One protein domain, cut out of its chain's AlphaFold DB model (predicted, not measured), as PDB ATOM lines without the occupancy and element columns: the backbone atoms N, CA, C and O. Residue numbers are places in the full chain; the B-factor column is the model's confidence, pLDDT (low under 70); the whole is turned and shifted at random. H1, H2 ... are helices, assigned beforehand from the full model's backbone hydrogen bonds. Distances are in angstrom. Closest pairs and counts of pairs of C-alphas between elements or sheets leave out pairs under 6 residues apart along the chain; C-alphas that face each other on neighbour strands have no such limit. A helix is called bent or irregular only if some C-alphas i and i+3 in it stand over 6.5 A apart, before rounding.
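This is residues 10 to 133 of the 134 residues of an uncharacterized protein of Bacteroides sp. SM23_62_1 (UniProt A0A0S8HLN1). Two pairs of helices form an open V: H2 and H4 side by side make one arm, H1 and H5 the other, and the V closes where H1 meets H2 and H4 turns into H5. Small H3 sits by the far end of the H2 and H4 arm, and H1 and H5 meet over only part of their lengths. The printed part has 124 residues with five named helices, H1 to H5 in order, and no named strand: all helix. It is loose, with a radius of gyration of the C-alphas of 17.4 A, and only just flat, spanning 51 by 42 by 23 A.

H1, residues 12 to 34, has a kink of 67 degrees near residue 28 and is irregular, C-alphas 29 and 32 being 7.9 A apart. H2, residues 40 to 54, touches H1 only at the corner by their link, closest at the C-alphas of Phe 34 and Gly 40, 4.0 A. H3, residues 64 to 69, is close to H2 but not clearly touching: C-alphas 54 and 64 are closest, 5.4 A. H4, residues 74 to 100, touches H2 with residues 85 to 96 alone, opposite ways at a shallow tilt of 30 degrees; the C-alphas of Trp 41 and Ala 92 are closest, 5.1 A. H5, residues 104 to 132, touches H1 through residues 114 to 121 and 12 to 17 alone, closest at C-alphas 14 and 118, 5.4 A. H2 and H5 are apart. Every O i to N i+4 pair is within hydrogen-bond range in H3 and H5, against 13 of 19 in H1, 10 of 11 in H2 and 21 of 23 in H4.

H1 begins at C-alpha 12 (15.770, -34.919, 18.551) and measures 28.0 A; H2 measures 20.1 A and H3 8.8 A. H4 measures 39.1 A; H5, 41.8 A, ends at C-alpha 132 (12.890, -52.263, 18.595).

The C-alphas of Lys 38 and Gly 133 are the two farthest apart, 53.5 A. The printed part has no cut and no long link. Residues 131 to 133 have pLDDT under 70.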
ATOM      1  N   ALA A  10      15.955 -40.140  17.948       80.94
ATOM      2  CA  ALA A  10      15.430 -39.945  16.599       80.94
ATOM      3  C   ALA A  10      14.440 -38.765  16.511       80.94
ATOM      4  O   ALA A  10      14.411 -38.058  15.507       80.94
ATOM      5  N   ALA A  11      13.690 -38.489  17.584       82.56
ATOM      6  CA  ALA A  11      12.834 -37.304  17.706       82.56
ATOM      7  C   ALA A  11      13.609 -35.990  17.955       82.56
ATOM      8  O   ALA A  11      13.021 -34.906  17.914       82.56
ATOM      9  N   GLY A  12      14.917 -36.061  18.216       81.88
ATOM     10  CA  GLY A  12      15.770 -34.919  18.551       81.88
ATOM     11  C   GLY A  12      15.666 -33.727  17.586       81.88
ATOM     12  O   GLY A  12      15.527 -32.598  18.062       81.88
ATOM     13  N   PRO A  13      15.666 -33.920  16.252       85.00
ATOM     14  CA  PRO A  13      15.534 -32.813  15.310       85.00
ATOM     15  C   PRO A  13      14.189 -32.079  15.421       85.00
ATOM     16  O   PRO A  13      14.163 -30.854  15.334       85.00
ATOM     17  N   ALA A  14      13.079 -32.773  15.691       84.94
ATOM     18  CA  ALA A  14      11.788 -32.125  15.943       84.94
ATOM     19  C   ALA A  14      11.794 -31.311  17.249       84.94
ATOM     20  O   ALA A  14      11.237 -30.212  17.298       84.94
ATOM     21  N   LEU A  15      12.493 -31.787  18.288       85.19
ATOM     22  CA  LEU A  15      12.671 -31.034  19.539       85.19
ATOM     23  C   LEU A  15      13.467 -29.733  19.335       85.19
ATOM     24  O   LEU A  15      13.339 -28.798  20.127       85.19
ATOM     25  N   GLN A  16      14.224 -29.616  18.240       87.44
ATOM     26  CA  GLN A  16      14.938 -28.391  17.884       87.44
ATOM     27  C   GLN A  16      13.996 -27.194  17.672       87.44
ATOM     28  O   GLN A  16      14.407 -26.052  17.888       87.44
ATOM     29  N   ILE A  17      12.733 -27.435  17.303       87.75
ATOM     30  CA  ILE A  17      11.712 -26.385  17.162       87.75
ATOM     31  C   ILE A  17      11.491 -25.679  18.506       87.75
ATOM     32  O   ILE A  17      11.423 -24.452  18.557       87.75
ATOM     33  N   ILE A  18      11.464 -26.442  19.604       89.88
ATOM     34  CA  ILE A  18      11.329 -25.903  20.964       89.88
ATOM     35  C   ILE A  18      12.517 -24.989  21.273       89.88
ATOM     36  O   ILE A  18      12.336 -23.870  21.750       89.88
ATOM     37  N   ARG A  19      13.737 -25.425  20.934       86.19
ATOM     38  CA  ARG A  19      14.949 -24.612  21.109       86.19
ATOM     39  C   ARG A  19      14.895 -23.320  20.292       86.19
ATOM     40  O   ARG A  19      15.276 -22.267  20.795       86.19
ATOM     41  N   GLY A  20      14.396 -23.390  19.058       89.19
ATOM     42  CA  GLY A  20      14.158 -22.216  18.218       89.19
ATOM     43  C   GLY A  20      13.205 -21.220  18.876       89.19
ATOM     44  O   GLY A  20      13.517 -20.035  18.943       89.19
ATOM     45  N   LEU A  21      12.098 -21.705  19.442       91.12
ATOM     46  CA  LEU A  21      11.118 -20.877  20.145       91.12
ATOM     47  C   LEU A  21      11.714 -20.210  21.394       91.12
ATOM     48  O   LEU A  21      11.515 -19.012  21.600       91.12
ATOM     49  N   ILE A  22      12.503 -20.948  22.184       91.69
ATOM     50  CA  ILE A  22      13.237 -20.396  23.333       91.69
ATOM     51  C   ILE A  22      14.175 -19.272  22.878       91.69
ATOM     52  O   ILE A  22      14.165 -18.193  23.470       91.69
ATOM     53  N   PHE A  23      14.943 -19.481  21.802       89.25
ATOM     54  CA  PHE A  23      15.809 -18.434  21.256       89.25
ATOM     55  C   PHE A  23      15.021 -17.221  20.767       89.25
ATOM     56  O   PHE A  23      15.427 -16.095  21.043       89.25
ATOM     57  N   SER A  24      13.894 -17.415  20.082       89.69
ATOM     58  CA  SER A  24      13.044 -16.305  19.640       89.69
ATOM     59  C   SER A  24      12.539 -15.474  20.818       89.69
ATOM     60  O   SER A  24      12.647 -14.249  20.778       89.69
ATOM     61  N   LEU A  25      12.058 -16.119  21.886       92.88
ATOM     62  CA  LEU A  25      11.617 -15.431  23.102       92.88
ATOM     63  C   LEU A  25      12.768 -14.696  23.798       92.88
ATOM     64  O   LEU A  25      12.590 -13.557  24.222       92.88
ATOM     65  N   ALA A  26      13.949 -15.311  23.880       90.62
ATOM     66  CA  ALA A  26      15.121 -14.708  24.511       90.62
ATOM     67  C   ALA A  26      15.693 -13.527  23.707       90.62
ATOM     68  O   ALA A  26      16.186 -12.565  24.292       90.62
ATOM     69  N   LEU A  27      15.630 -13.578  22.373       89.44
ATOM     70  CA  LEU A  27      16.134 -12.518  21.493       89.44
ATOM     71  C   LEU A  27      15.150 -11.358  21.327       89.44
ATOM     72  O   LEU A  27      15.579 -10.239  21.040       89.44
ATOM     73  N   TRP A  28      13.851 -11.594  21.520       89.75
ATOM     74  CA  TRP A  28      12.804 -10.593  21.300       89.75
ATOM     75  C   TRP A  28      12.990  -9.271  22.076       89.75
ATOM     76  O   TRP A  28      12.825  -8.208  21.464       89.75
ATOM     77  N   PRO A  29      13.384  -9.270  23.369       90.38
ATOM     78  CA  PRO A  29      13.669  -8.040  24.113       90.38
ATOM     79  C   PRO A  29      14.828  -7.230  23.520       90.38
ATOM     80  O   PRO A  29      14.853  -6.008  23.624       90.38
ATOM     81  N   PHE A  30      15.771  -7.902  22.859       90.81
ATOM     82  CA  PHE A  30      16.982  -7.301  22.301       90.81
ATOM     83  C   PHE A  30      16.893  -7.064  20.788       90.81
ATOM     84  O   PHE A  30      17.912  -6.800  20.139       90.81
ATOM     85  N   ARG A  31      15.687  -7.130  20.204       87.44
ATOM     86  CA  ARG A  31      15.488  -6.980  18.754       87.44
ATOM     87  C   ARG A  31      16.079  -5.674  18.209       87.44
ATOM     88  O   ARG A  31      16.711  -5.696  17.161       87.44
ATOM     89  N   ASN A  32      16.003  -4.571  18.952       88.50
ATOM     90  CA  ASN A  32      16.544  -3.282  18.505       88.50
ATOM     91  C   ASN A  32      18.086  -3.295  18.420       88.50
ATOM     92  O   ASN A  32      18.692  -2.572  17.631       88.50
ATOM     93  N   ILE A  33      18.746  -4.135  19.228       88.19
ATOM     94  CA  ILE A  33      20.212  -4.243  19.288       88.19
ATOM     95  C   ILE A  33      20.734  -5.168  18.181       88.19
ATOM     96  O   ILE A  33      21.739  -4.846  17.534       88.19
ATOM     97  N   PHE A  34      20.065  -6.309  17.981       89.69
ATOM     98  CA  PHE A  34      20.529  -7.382  17.095       89.69
ATOM     99  C   PHE A  34      19.788  -7.464  15.757       89.69
ATOM    100  O   PHE A  34      20.412  -7.754  14.743       89.69
ATOM    101  N   LEU A  35      18.477  -7.236  15.734       86.62
ATOM    102  CA  LEU A  35      17.634  -7.484  14.559       86.62
ATOM    103  C   LEU A  35      17.371  -6.227  13.729       86.62
ATOM    104  O   LEU A  35      17.295  -6.340  12.518       86.62
ATOM    105  N   GLU A  36      17.279  -5.041  14.333       86.94
ATOM    106  CA  GLU A  36      16.997  -3.784  13.607       86.94
ATOM    107  C   GLU A  36      18.262  -3.089  13.070       86.94
ATOM    108  O   GLU A  36      18.195  -2.151  12.276       86.94
ATOM    109  N   ASN A  37      19.446  -3.532  13.501       85.75
ATOM    110  CA  ASN A  37      20.715  -2.920  13.119       85.75
ATOM    111  C   ASN A  37      21.347  -3.639  11.914       85.75
ATOM    112  O   ASN A  37      21.484  -4.862  11.915       85.75
ATOM    113  N   LYS A  38      21.865  -2.879  10.936       79.38
ATOM    114  CA  LYS A  38      22.546  -3.407   9.734       79.38
ATOM    115  C   LYS A  38      23.706  -4.369  10.040       79.38
ATOM    116  O   LYS A  38      23.958  -5.288   9.269       79.38
ATOM    117  N   LYS A  39      24.426  -4.166  11.154       88.19
ATOM    118  CA  LYS A  39      25.517  -5.054  11.624       88.19
ATOM    119  C   LYS A  39      25.115  -5.902  12.837       88.19
ATOM    120  O   LYS A  39      25.975  -6.442  13.531       88.19
ATOM    121  N   GLY A  40      23.821  -5.995  13.127       89.00
ATOM    122  CA  GLY A  40      23.313  -6.687  14.306       89.00
ATOM    123  C   GLY A  40      23.564  -8.199  14.288       89.00
ATOM    124  O   GLY A  40      23.790  -8.781  15.347       89.00
ATOM    125  N   TRP A  41      23.690  -8.804  13.100       92.38
ATOM    126  CA  TRP A  41      24.087 -10.209  12.938       92.38
ATOM    127  C   TRP A  41      25.472 -10.503  13.529       92.38
ATOM    128  O   TRP A  41      25.655 -11.538  14.158       92.38
ATOM    129  N   LEU A  42      26.435  -9.579  13.398       93.25
ATOM    130  CA  LEU A  42      27.789  -9.757  13.929       93.25
ATOM    131  C   LEU A  42      27.777  -9.703  15.461       93.25
ATOM    132  O   LEU A  42      28.450 -10.491  16.117       93.25
ATOM    133  N   LYS A  43      26.976  -8.794  16.034       92.44
ATOM    134  CA  LYS A  43      26.791  -8.686  17.488       92.44
ATOM    135  C   LYS A  43      26.134  -9.946  18.052       92.44
ATOM    136  O   LYS A  43      26.584 -10.455  19.072       92.44
ATOM    137  N   LEU A  44      25.103 -10.450  17.371       93.69
ATOM    138  CA  LEU A  44      24.432 -11.697  17.729       93.69
ATOM    139  C   LEU A  44      25.396 -12.885  17.645       93.69
ATOM    140  O   LEU A  44      25.467 -13.688  18.568       93.69
ATOM    141  N   TRP A  45      26.172 -12.976  16.568       94.81
ATOM    142  CA  TRP A  45      27.142 -14.049  16.381       94.81
ATOM    143  C   TRP A  45      28.251 -14.030  17.439       94.81
ATOM    144  O   TRP A  45      28.544 -15.066  18.032       94.81
ATOM    145  N   LEU A  46      28.808 -12.855  17.747       93.44
ATOM    146  CA  LEU A  46      29.815 -12.700  18.799       93.44
ATOM    147  C   LEU A  46      29.258 -13.090  20.179       93.44
ATOM    148  O   LEU A  46      29.948 -13.747  20.955       93.44
ATOM    149  N   LEU A  47      28.000 -12.733  20.463       93.38
ATOM    150  CA  LEU A  47      27.310 -13.141  21.689       93.38
ATOM    151  C   LEU A  47      27.189 -14.669  21.779       93.38
ATOM    152  O   LEU A  47      27.473 -15.242  22.830       93.38
ATOM    153  N   ILE A  48      26.808 -15.329  20.681       92.62
ATOM    154  CA  ILE A  48      26.694 -16.792  20.612       92.62
ATOM    155  C   ILE A  48      28.066 -17.451  20.808       92.62
ATOM    156  O   ILE A  48      28.170 -18.391  21.593       92.62
ATOM    157  N   ILE A  49      29.126 -16.948  20.168       92.00
ATOM    158  CA  ILE A  49      30.490 -17.462  20.379       92.00
ATOM    159  C   ILE A  49      30.891 -17.337  21.849       92.00
ATOM    160  O   ILE A  49      31.323 -18.318  22.456       92.00
ATOM    161  N   GLY A  50      30.734 -16.145  22.428       90.25
ATOM    162  CA  GLY A  50      31.152 -15.876  23.799       90.25
ATOM    163  C   GLY A  50      30.402 -16.733  24.814       90.25
ATOM    164  O   GLY A  50      31.027 -17.426  25.612       90.25
ATOM    165  N   LEU A  51      29.068 -16.718  24.765       88.88
ATOM    166  CA  LEU A  51      28.232 -17.343  25.792       88.88
ATOM    167  C   LEU A  51      27.932 -18.821  25.533       88.88
ATOM    168  O   LEU A  51      27.853 -19.594  26.478       88.88
ATOM    169  N   SER A  52      27.718 -19.216  24.276       86.75
ATOM    170  CA  SER A  52      27.224 -20.563  23.939       86.75
ATOM    171  C   SER A  52      28.299 -21.528  23.451       86.75
ATOM    172  O   SER A  52      28.030 -22.721  23.408       86.75
ATOM    173  N   ILE A  53      29.474 -21.041  23.041       85.94
ATOM    174  CA  ILE A  53      30.592 -21.901  22.626       85.94
ATOM    175  C   ILE A  53      31.658 -21.860  23.718       85.94
ATOM    176  O   ILE A  53      31.853 -22.842  24.433       85.94
ATOM    177  N   LEU A  54      32.281 -20.697  23.915       86.81
ATOM    178  CA  LEU A  54      33.432 -20.555  24.806       86.81
ATOM    179  C   LEU A  54      33.048 -20.670  26.289       86.81
ATOM    180  O   LEU A  54      33.674 -21.437  27.017       86.81
ATOM    181  N   SER A  55      32.004 -19.957  26.727       84.44
ATOM    182  CA  SER A  55      31.567 -19.879  28.132       84.44
ATOM    183  C   SER A  55      30.348 -20.755  28.443       84.44
ATOM    184  O   SER A  55      29.506 -20.397  29.270       84.44
ATOM    185  N   THR A  56      30.236 -21.904  27.775       82.06
ATOM    186  CA  THR A  56      29.174 -22.870  28.072       82.06
ATOM    187  C   THR A  56      29.274 -23.299  29.537       82.06
ATOM    188  O   THR A  56      30.347 -23.687  29.980       82.06
ATOM    189  N   THR A  57      28.159 -23.305  30.273       75.06
ATOM    190  CA  THR A  57      28.063 -23.712  31.696       75.06
ATOM    191  C   THR A  57      28.328 -25.203  31.956       75.06
ATOM    192  O   THR A  57      28.025 -25.724  33.025       75.06
ATOM    193  N   SER A  58      28.845 -25.915  30.959       74.44
ATOM    194  CA  SER A  58      29.212 -27.320  31.042       74.44
ATOM    195  C   SER A  58      30.553 -27.527  30.344       74.44
ATOM    196  O   SER A  58      30.871 -26.825  29.374       74.44
ATOM    197  N   ALA A  59      31.297 -28.549  30.775       75.38
ATOM    198  CA  ALA A  59      32.546 -29.004  30.158       75.38
ATOM    199  C   ALA A  59      32.308 -29.711  28.803       75.38
ATOM    200  O   ALA A  59      32.761 -30.831  28.557       75.38
ATOM    201  N   CYS A  60      31.541 -29.064  27.926       76.50
ATOM    202  CA  CYS A  60      31.298 -29.495  26.563       76.50
ATOM    203  C   CYS A  60      32.606 -29.404  25.759       76.50
ATOM    204  O   CYS A  60      33.315 -28.405  25.881       76.50
ATOM    205  N   PRO A  61      32.950 -30.402  24.927       75.00
ATOM    206  CA  PRO A  61      34.115 -30.316  24.048       75.00
ATOM    207  C   PRO A  61      34.083 -29.031  23.205       75.00
ATOM    208  O   PRO A  61      33.095 -28.763  22.526       75.00
ATOM    209  N   GLY A  62      35.153 -28.234  23.262       75.69
ATOM    210  CA  GLY A  62      35.207 -26.917  22.615       75.69
ATOM    211  C   GLY A  62      34.680 -25.739  23.456       75.69
ATOM    212  O   GLY A  62      34.626 -24.619  22.963       75.69
ATOM    213  N   SER A  63      34.299 -25.928  24.721       83.56
ATOM    214  CA  SER A  63      34.225 -24.808  25.672       83.56
ATOM    215  C   SER A  63      35.568 -24.607  26.369       83.56
ATOM    216  O   SER A  63      36.415 -25.503  26.361       83.56
ATOM    217  N   VAL A  64      35.772 -23.452  27.011       82.56
ATOM    218  CA  VAL A  64      36.984 -23.200  27.812       82.56
ATOM    219  C   VAL A  64      37.137 -24.285  28.879       82.56
ATOM    220  O   VAL A  64      38.200 -24.885  28.998       82.56
ATOM    221  N   GLU A  65      36.059 -24.622  29.587       79.44
ATOM    222  CA  GLU A  65      36.063 -25.717  30.561       79.44
ATOM    223  C   GLU A  65      36.319 -27.081  29.906       79.44
ATOM    224  O   GLU A  65      37.080 -27.886  30.438       79.44
ATOM    225  N   GLY A  66      35.749 -27.342  28.729       78.62
ATOM    226  CA  GLY A  66      35.991 -28.577  27.983       78.62
ATOM    227  C   GLY A  66      37.438 -28.735  27.511       78.62
ATOM    228  O   GLY A  66      37.925 -29.858  27.413       78.62
ATOM    229  N   MET A  67      38.159 -27.641  27.266       79.38
ATOM    230  CA  MET A  67      39.576 -27.697  26.899       79.38
ATOM    231  C   MET A  67      40.464 -28.129  28.074       79.38
ATOM    232  O   MET A  67      41.469 -28.799  27.848       79.38
ATOM    233  N   PHE A  68      40.093 -27.777  29.309       78.50
ATOM    234  CA  PHE A  68      40.861 -28.128  30.510       78.50
ATOM    235  C   PHE A  68      40.429 -29.455  31.139       78.50
ATOM    236  O   PHE A  68      41.275 -30.196  31.635       78.50
ATOM    237  N   TYR A  69      39.130 -29.759  31.125       78.19
ATOM    238  CA  TYR A  69      38.565 -30.869  31.895       78.19
ATOM    239  C   TYR A  69      38.106 -32.058  31.046       78.19
ATOM    240  O   TYR A  69      37.765 -33.101  31.605       78.19
ATOM    241  N   SER A  70      38.074 -31.945  29.715       77.44
ATOM    242  CA  SER A  70      37.622 -33.044  28.857       77.44
ATOM    243  C   SER A  70      38.770 -33.945  28.410       77.44
ATOM    244  O   SER A  70      39.858 -33.490  28.073       77.44
ATOM    245  N   LEU A  71      38.487 -35.246  28.317       78.94
ATOM    246  CA  LEU A  71      39.402 -36.261  27.777       78.94
ATOM    247  C   LEU A  71      39.461 -36.242  26.237       78.94
ATOM    248  O   LEU A  71      40.215 -37.004  25.630       78.94
ATOM    249  N   VAL A  72      38.638 -35.410  25.584       79.25
ATOM    250  CA  VAL A  72      38.559 -35.330  24.121       79.25
ATOM    251  C   VAL A  72      39.842 -34.705  23.557       79.25
ATOM    252  O   VAL A  72      40.187 -33.588  23.949       79.25
ATOM    253  N   PRO A  73      40.517 -35.352  22.585       82.62
ATOM    254  CA  PRO A  73      41.743 -34.831  21.993       82.62
ATOM    255  C   PRO A  73      41.574 -33.423  21.422       82.62
ATOM    256  O   PRO A  73      40.621 -33.149  20.693       82.62
ATOM    257  N   PHE A  74      42.560 -32.560  21.665       76.69
ATOM    258  CA  PHE A  74      42.560 -31.161  21.222       76.69
ATOM    259  C   PHE A  74      42.280 -30.991  19.717       76.69
ATOM    260  O   PHE A  74      41.522 -30.115  19.314       76.69
ATOM    261  N   LYS A  75      42.823 -31.884  18.876       83.19
ATOM    262  CA  LYS A  75      42.574 -31.881  17.423       83.19
ATOM    263  C   LYS A  75      41.088 -32.032  17.085       83.19
ATOM    264  O   LYS A  75      40.590 -31.318  16.221       83.19
ATOM    265  N   ASN A  76      40.378 -32.914  17.786       81.75
ATOM    266  CA  ASN A  76      38.955 -33.154  17.546       81.75
ATOM    267  C   ASN A  76      38.109 -31.959  18.003       81.75
ATOM    268  O   ASN A  76      37.100 -31.652  17.374       81.75
ATOM    269  N   GLN A  77      38.554 -31.241  19.039       79.06
ATOM    270  CA  GLN A  77      37.901 -30.006  19.479       79.06
ATOM    271  C   GLN A  77      38.020 -28.894  18.420       79.06
ATOM    272  O   GLN A  77      37.031 -28.231  18.115       79.06
ATOM    273  N   ILE A  78      39.192 -28.740  17.787       82.00
ATOM    274  CA  ILE A  78      39.394 -27.760  16.700       82.00
ATOM    275  C   ILE A  78      38.543 -28.097  15.474       82.00
ATOM    276  O   ILE A  78      37.943 -27.204  14.879       82.00
ATOM    277  N   ILE A  79      38.479 -29.374  15.092       87.38
ATOM    278  CA  ILE A  79      37.644 -29.806  13.964       87.38
ATOM    279  C   ILE A  79      36.170 -29.491  14.252       87.38
ATOM    280  O   ILE A  79      35.482 -28.982  13.373       87.38
ATOM    281  N   GLY A  80      35.712 -29.689  15.493       83.88
ATOM    282  CA  GLY A  80      34.364 -29.297  15.911       83.88
ATOM    283  C   GLY A  80      34.073 -27.805  15.710       83.88
ATOM    284  O   GLY A  80      32.975 -27.444  15.286       83.88
ATOM    285  N   TYR A  81      35.055 -26.920  15.916       87.25
ATOM    286  CA  TYR A  81      34.868 -25.490  15.639       87.25
ATOM    287  C   TYR A  81      34.632 -25.181  14.161       87.25
ATOM    288  O   TYR A  81      33.891 -24.244  13.866       87.25
ATOM    289  N   LEU A  82      35.205 -25.960  13.239       89.12
ATOM    290  CA  LEU A  82      34.968 -25.775  11.804       89.12
ATOM    291  C   LEU A  82      33.513 -26.040  11.413       89.12
ATOM    292  O   LEU A  82      33.054 -25.497  10.416       89.12
ATOM    293  N   GLU A  83      32.779 -26.830  12.191       89.06
ATOM    294  CA  GLU A  83      31.351 -27.053  11.979       89.06
ATOM    295  C   GLU A  83      30.510 -26.008  12.727       89.06
ATOM    296  O   GLU A  83      29.691 -25.303  12.130       89.06
ATOM    297  N   VAL A  84      30.758 -25.836  14.030       90.62
ATOM    298  CA  VAL A  84      29.895 -25.029  14.910       90.62
ATOM    299  C   VAL A  84      30.025 -23.523  14.642       90.62
ATOM    300  O   VAL A  84      29.026 -22.792  14.682       90.62
ATOM    301  N   VAL A  85      31.230 -23.022  14.351       92.62
ATOM    302  CA  VAL A  85      31.454 -21.580  14.143       92.62
ATOM    303  C   VAL A  85      30.779 -21.087  12.854       92.62
ATOM    304  O   VAL A  85      30.016 -20.115  12.929       92.62
ATOM    305  N   PRO A  86      30.945 -21.745  11.686       94.31
ATOM    306  CA  PRO A  86      30.199 -21.379  10.484       94.31
ATOM    307  C   PRO A  86      28.693 -21.598  10.626       94.31
ATOM    308  O   PRO A  86      27.922 -20.758  10.165       94.31
ATOM    309  N   GLN A  87      28.254 -22.665  11.304       92.56
ATOM    310  CA  GLN A  87      26.829 -22.929  11.521       92.56
ATOM    311  C   GLN A  87      26.150 -21.810  12.327       92.56
ATOM    312  O   GLN A  87      25.080 -21.327  11.950       92.56
ATOM    313  N   THR A  88      26.771 -21.362  13.421       93.81
ATOM    314  CA  THR A  88      26.239 -20.261  14.245       93.81
ATOM    315  C   THR A  88      26.322 -18.908  13.535       93.81
ATOM    316  O   THR A  88      25.424 -18.078  13.703       93.81
ATOM    317  N   CYS A  89      27.341 -18.698  12.696       95.25
ATOM    318  CA  CYS A  89      27.446 -17.525  11.824       95.25
ATOM    319  C   CYS A  89      26.296 -17.479  10.813       95.25
ATOM    320  O   CYS A  89      25.591 -16.473  10.708       95.25
ATOM    321  N   LEU A  90      26.052 -18.600  10.126       94.44
ATOM    322  CA  LEU A  90      24.964 -18.736   9.168       94.44
ATOM    323  C   LEU A  90      23.610 -18.504   9.843       94.44
ATOM    324  O   LEU A  90      22.791 -17.759   9.314       94.44
ATOM    325  N   PHE A  91      23.389 -19.060  11.037       93.25
ATOM    326  CA  PHE A  91      22.178 -18.799  11.818       93.25
ATOM    327  C   PHE A  91      21.973 -17.300  12.091       93.25
ATOM    328  O   PHE A  91      20.909 -16.763  11.779       93.25
ATOM    329  N   ALA A  92      22.988 -16.612  12.622       93.69
ATOM    330  CA  ALA A  92      22.891 -15.188  12.939       93.69
ATOM    331  C   ALA A  92      22.624 -14.326  11.691       93.69
ATOM    332  O   ALA A  92      21.808 -13.402  11.740       93.69
ATOM    333  N   LEU A  93      23.265 -14.652  10.564       93.38
ATOM    334  CA  LEU A  93      23.025 -13.998   9.277       93.38
ATOM    335  C   LEU A  93      21.595 -14.228   8.781       93.38
ATOM    336  O   LEU A  93      20.896 -13.265   8.467       93.38
ATOM    337  N   LEU A  94      21.149 -15.485   8.727       92.12
ATOM    338  CA  LEU A  94      19.834 -15.850   8.201       92.12
ATOM    339  C   LEU A  94      18.702 -15.216   9.012       92.12
ATOM    340  O   LEU A  94      17.772 -14.686   8.416       92.12
ATOM    341  N   VAL A  95      18.790 -15.206  10.346       90.81
ATOM    342  CA  VAL A  95      17.755 -14.607  11.211       90.81
ATOM    343  C   VAL A  95      17.628 -13.101  10.973       90.81
ATOM    344  O   VAL A  95      16.518 -12.583  10.842       90.81
ATOM    345  N   VAL A  96      18.751 -12.386  10.874       90.75
ATOM    346  CA  VAL A  96      18.736 -10.934  10.642       90.75
ATOM    347  C   VAL A  96      18.291 -10.603   9.216       90.75
ATOM    348  O   VAL A  96      17.531  -9.653   9.023       90.75
ATOM    349  N   LEU A  97      18.709 -11.386   8.217       90.12
ATOM    350  CA  LEU A  97      18.253 -11.233   6.830       90.12
ATOM    351  C   LEU A  97      16.754 -11.504   6.688       90.12
ATOM    352  O   LEU A  97      16.063 -10.749   6.003       90.12
ATOM    353  N   TRP A  98      16.258 -12.544   7.358       89.88
ATOM    354  CA  TRP A  98      14.839 -12.883   7.411       89.88
ATOM    355  C   TRP A  98      14.012 -11.735   7.999       89.88
ATOM    356  O   TRP A  98      12.983 -11.374   7.432       89.88
ATOM    357  N   TYR A  99      14.500 -11.114   9.080       89.06
ATOM    358  CA  TYR A  99      13.829  -9.984   9.726       89.06
ATOM    359  C   TYR A  99      13.779  -8.728   8.842       89.06
ATOM    360  O   TYR A  99      12.744  -8.074   8.756       89.06
ATOM    361  N   HIS A 100      14.876  -8.392   8.154       88.06
ATOM    362  CA  HIS A 100      14.933  -7.194   7.307       88.06
ATOM    363  C   HIS A 100      14.189  -7.350   5.975       88.06
ATOM    364  O   HIS A 100      13.689  -6.365   5.433       88.06
ATOM    365  N   TYR A 101      14.135  -8.565   5.422       86.06
ATOM    366  CA  TYR A 101      13.557  -8.821   4.102       86.06
ATOM    367  C   TYR A 101      12.559  -9.987   4.131       86.06
ATOM    368  O   TYR A 101      12.794 -11.015   3.479       86.06
ATOM    369  N   PRO A 102      11.415  -9.836   4.827       80.62
ATOM    370  CA  PRO A 102      10.394 -10.870   4.894       80.62
ATOM    371  C   PRO A 102       9.687 -10.999   3.538       80.62
ATOM    372  O   PRO A 102       8.698 -10.329   3.239       80.62
ATOM    373  N   LYS A 103      10.215 -11.865   2.671       88.06
ATOM    374  CA  LYS A 103       9.568 -12.258   1.410       88.06
ATOM    375  C   LYS A 103       8.720 -13.504   1.637       88.06
ATOM    376  O   LYS A 103       9.109 -14.373   2.410       88.06
ATOM    377  N   LYS A 104       7.639 -13.666   0.861       86.06
ATOM    378  CA  LYS A 104       6.820 -14.899   0.861       86.06
ATOM    379  C   LYS A 104       7.669 -16.168   0.720       86.06
ATOM    380  O   LYS A 104       7.370 -17.173   1.350       86.06
ATOM    381  N   LEU A 105       8.756 -16.097  -0.056       87.00
ATOM    382  CA  LEU A 105       9.710 -17.193  -0.219       87.00
ATOM    383  C   LEU A 105      10.315 -17.655   1.113       87.00
ATOM    384  O   LEU A 105      10.373 -18.850   1.350       87.00
ATOM    385  N   TRP A 106      10.725 -16.735   1.989       86.56
ATOM    386  CA  TRP A 106      11.300 -17.085   3.288       86.56
ATOM    387  C   TRP A 106      10.298 -17.825   4.165       86.56
ATOM    388  O   TRP A 106      10.641 -18.844   4.749       86.56
ATOM    389  N   THR A 107       9.050 -17.360   4.203       87.62
ATOM    390  CA  THR A 107       7.975 -18.038   4.934       87.62
ATOM    391  C   THR A 107       7.727 -19.442   4.386       87.62
ATOM    392  O   THR A 107       7.670 -20.393   5.161       87.62
ATOM    393  N   ILE A 108       7.629 -19.590   3.061       90.69
ATOM    394  CA  ILE A 108       7.423 -20.895   2.415       90.69
ATOM    395  C   ILE A 108       8.600 -21.825   2.719       90.69
ATOM    396  O   ILE A 108       8.379 -22.949   3.154       90.69
ATOM    397  N   LEU A 109       9.839 -21.354   2.554       90.19
ATOM    398  CA  LEU A 109      11.039 -22.136   2.853       90.19
ATOM    399  C   LEU A 109      11.064 -22.575   4.318       90.19
ATOM    400  O   LEU A 109      11.280 -23.753   4.583       90.19
ATOM    401  N   SER A 110      10.796 -21.674   5.268       87.38
ATOM    402  CA  SER A 110      10.737 -22.018   6.692       87.38
ATOM    403  C   SER A 110       9.672 -23.076   6.988       87.38
ATOM    404  O   SER A 110       9.961 -24.027   7.710       87.38
ATOM    405  N   ILE A 111       8.475 -22.958   6.404       90.38
ATOM    406  CA  ILE A 111       7.403 -23.954   6.567       90.38
ATOM    407  C   ILE A 111       7.832 -25.306   5.987       90.38
ATOM    408  O   ILE A 111       7.677 -26.326   6.654       90.38
ATOM    409  N   VAL A 112       8.403 -25.318   4.781       93.62
ATOM    410  CA  VAL A 112       8.879 -26.543   4.122       93.62
ATOM    411  C   VAL A 112       9.980 -27.210   4.947       93.62
ATOM    412  O   VAL A 112       9.899 -28.408   5.196       93.62
ATOM    413  N   PHE A 113      10.969 -26.457   5.435       90.81
ATOM    414  CA  PHE A 113      12.027 -27.007   6.285       90.81
ATOM    415  C   PHE A 113      11.484 -27.570   7.599       90.81
ATOM    416  O   PHE A 113      11.869 -28.670   7.984       90.81
ATOM    417  N   VAL A 114      10.568 -26.867   8.271       90.31
ATOM    418  CA  VAL A 114       9.932 -27.374   9.498       90.31
ATOM    419  C   VAL A 114       9.144 -28.654   9.214       90.31
ATOM    420  O   VAL A 114       9.284 -29.626   9.955       90.31
ATOM    421  N   ALA A 115       8.377 -28.696   8.122       91.94
ATOM    422  CA  ALA A 115       7.641 -29.889   7.717       91.94
ATOM    423  C   ALA A 115       8.583 -31.068   7.433       91.94
ATOM    424  O   ALA A 115       8.347 -32.164   7.933       91.94
ATOM    425  N   LEU A 116       9.679 -30.841   6.702       91.75
ATOM    426  CA  LEU A 116      10.699 -31.859   6.442       91.75
ATOM    427  C   LEU A 116      11.347 -32.361   7.736       91.75
ATOM    428  O   LEU A 116      11.485 -33.567   7.905       91.75
ATOM    429  N   ILE A 117      11.691 -31.475   8.674       90.25
ATOM    430  CA  ILE A 117      12.271 -31.864   9.971       90.25
ATOM    431  C   ILE A 117      11.302 -32.750  10.757       90.25
ATOM    432  O   ILE A 117      11.718 -33.769  11.316       90.25
ATOM    433  N   ILE A 118      10.018 -32.386  10.791       89.38
ATOM    434  CA  ILE A 118       8.984 -33.176  11.465       89.38
ATOM    435  C   ILE A 118       8.839 -34.535  10.778       89.38
ATOM    436  O   ILE A 118       8.895 -35.549  11.465       89.38
ATOM    437  N   LEU A 119       8.728 -34.573   9.447       90.44
ATOM    438  CA  LEU A 119       8.604 -35.812   8.673       90.44
ATOM    439  C   LEU A 119       9.811 -36.738   8.861       90.44
ATOM    440  O   LEU A 119       9.646 -37.926   9.114       90.44
ATOM    441  N   MET A 120      11.030 -36.206   8.789       88.88
ATOM    442  CA  MET A 120      12.242 -37.000   8.999       88.88
ATOM    443  C   MET A 120      12.333 -37.516  10.437       88.88
ATOM    444  O   MET A 120      12.723 -38.662  10.650       88.88
ATOM    445  N   SER A 121      11.930 -36.709  11.422       87.56
ATOM    446  CA  SER A 121      11.921 -37.130  12.828       87.56
ATOM    447  C   SER A 121      10.864 -38.200  13.093       87.56
ATOM    448  O   SER A 121      11.152 -39.169  13.788       87.56
ATOM    449  N   THR A 122       9.657 -38.077  12.529       87.62
ATOM    450  CA  THR A 122       8.614 -39.102  12.682       87.62
ATOM    451  C   THR A 122       9.013 -40.393  11.982       87.62
ATOM    452  O   THR A 122       8.902 -41.454  12.588       87.62
ATOM    453  N   MET A 123       9.564 -40.321  10.764       86.94
ATOM    454  CA  MET A 123      10.131 -41.485  10.075       86.94
ATOM    455  C   MET A 123      11.247 -42.142  10.893       86.94
ATOM    456  O   MET A 123      11.259 -43.362  11.024       86.94
ATOM    457  N   GLY A 124      12.146 -41.352  11.486       85.88
ATOM    458  CA  GLY A 124      13.205 -41.857  12.359       85.88
ATOM    459  C   GLY A 124      12.662 -42.557  13.605       85.88
ATOM    460  O   GLY A 124      13.138 -43.629  13.961       85.88
ATOM    461  N   VAL A 125      11.627 -41.997  14.238       85.50
ATOM    462  CA  VAL A 125      10.938 -42.610  15.386       85.50
ATOM    463  C   VAL A 125      10.258 -43.920  14.987       85.50
ATOM    464  O   VAL A 125      10.397 -44.914  15.695       85.50
ATOM    465  N   PHE A 126       9.555 -43.954  13.851       84.00
ATOM    466  CA  PHE A 126       8.935 -45.183  13.350       84.00
ATOM    467  C   PHE A 126       9.978 -46.247  13.001       84.00
ATOM    468  O   PHE A 126       9.798 -47.400  13.375       84.00
ATOM    469  N   ALA A 127      11.086 -45.875  12.356       84.38
ATOM    470  CA  ALA A 127      12.183 -46.794  12.056       84.38
ATOM    471  C   ALA A 127      12.848 -47.338  13.333       84.38
ATOM    472  O   ALA A 127      13.118 -48.533  13.420       84.38
ATOM    473  N   ALA A 128      13.056 -46.487  14.344       80.62
ATOM    474  CA  ALA A 128      13.591 -46.897  15.640       80.62
ATOM    475  C   ALA A 128      12.649 -47.868  16.369       80.62
ATOM    476  O   ALA A 128      13.107 -48.883  16.881       80.62
ATOM    477  N   ASN A 129      11.339 -47.603  16.358       78.44
ATOM    478  CA  ASN A 129      10.334 -48.495  16.947       78.44
ATOM    479  C   ASN A 129      10.209 -49.823  16.180       78.44
ATOM    480  O   ASN A 129      10.059 -50.867  16.799       78.44
ATOM    481  N   LEU A 130      10.309 -49.814  14.845       73.00
ATOM    482  CA  LEU A 130      10.307 -51.038  14.033       73.00
ATOM    483  C   LEU A 130      11.541 -51.908  14.307       73.00
ATOM    484  O   LEU A 130      11.417 -53.125  14.393       73.00
ATOM    485  N   ASN A 131      12.713 -51.292  14.487       65.75
ATOM    486  CA  ASN A 131      13.932 -51.999  14.889       65.75
ATOM    487  C   ASN A 131      13.905 -52.466  16.352       65.75
ATOM    488  O   ASN A 131      14.678 -53.351  16.711       65.75
ATOM    489  N   GLN A 132      13.048 -51.880  17.191       62.50
ATOM    490  CA  GLN A 132      12.890 -52.263  18.595       62.50
ATOM    491  C   GLN A 132      11.811 -53.331  18.834       62.50
ATOM    492  O   GLN A 132      11.720 -53.786  19.968       62.50
ATOM    493  N   GLY A 133      11.050 -53.761  17.812       63.50
ATOM    494  CA  GLY A 133       9.913 -54.683  18.005       63.50
ATOM    495  C   GLY A 133       8.857 -54.064  18.945       63.50
ATOM    496  O   GLY A 133       8.924 -52.882  19.242       63.50
TER     497      GLY A 133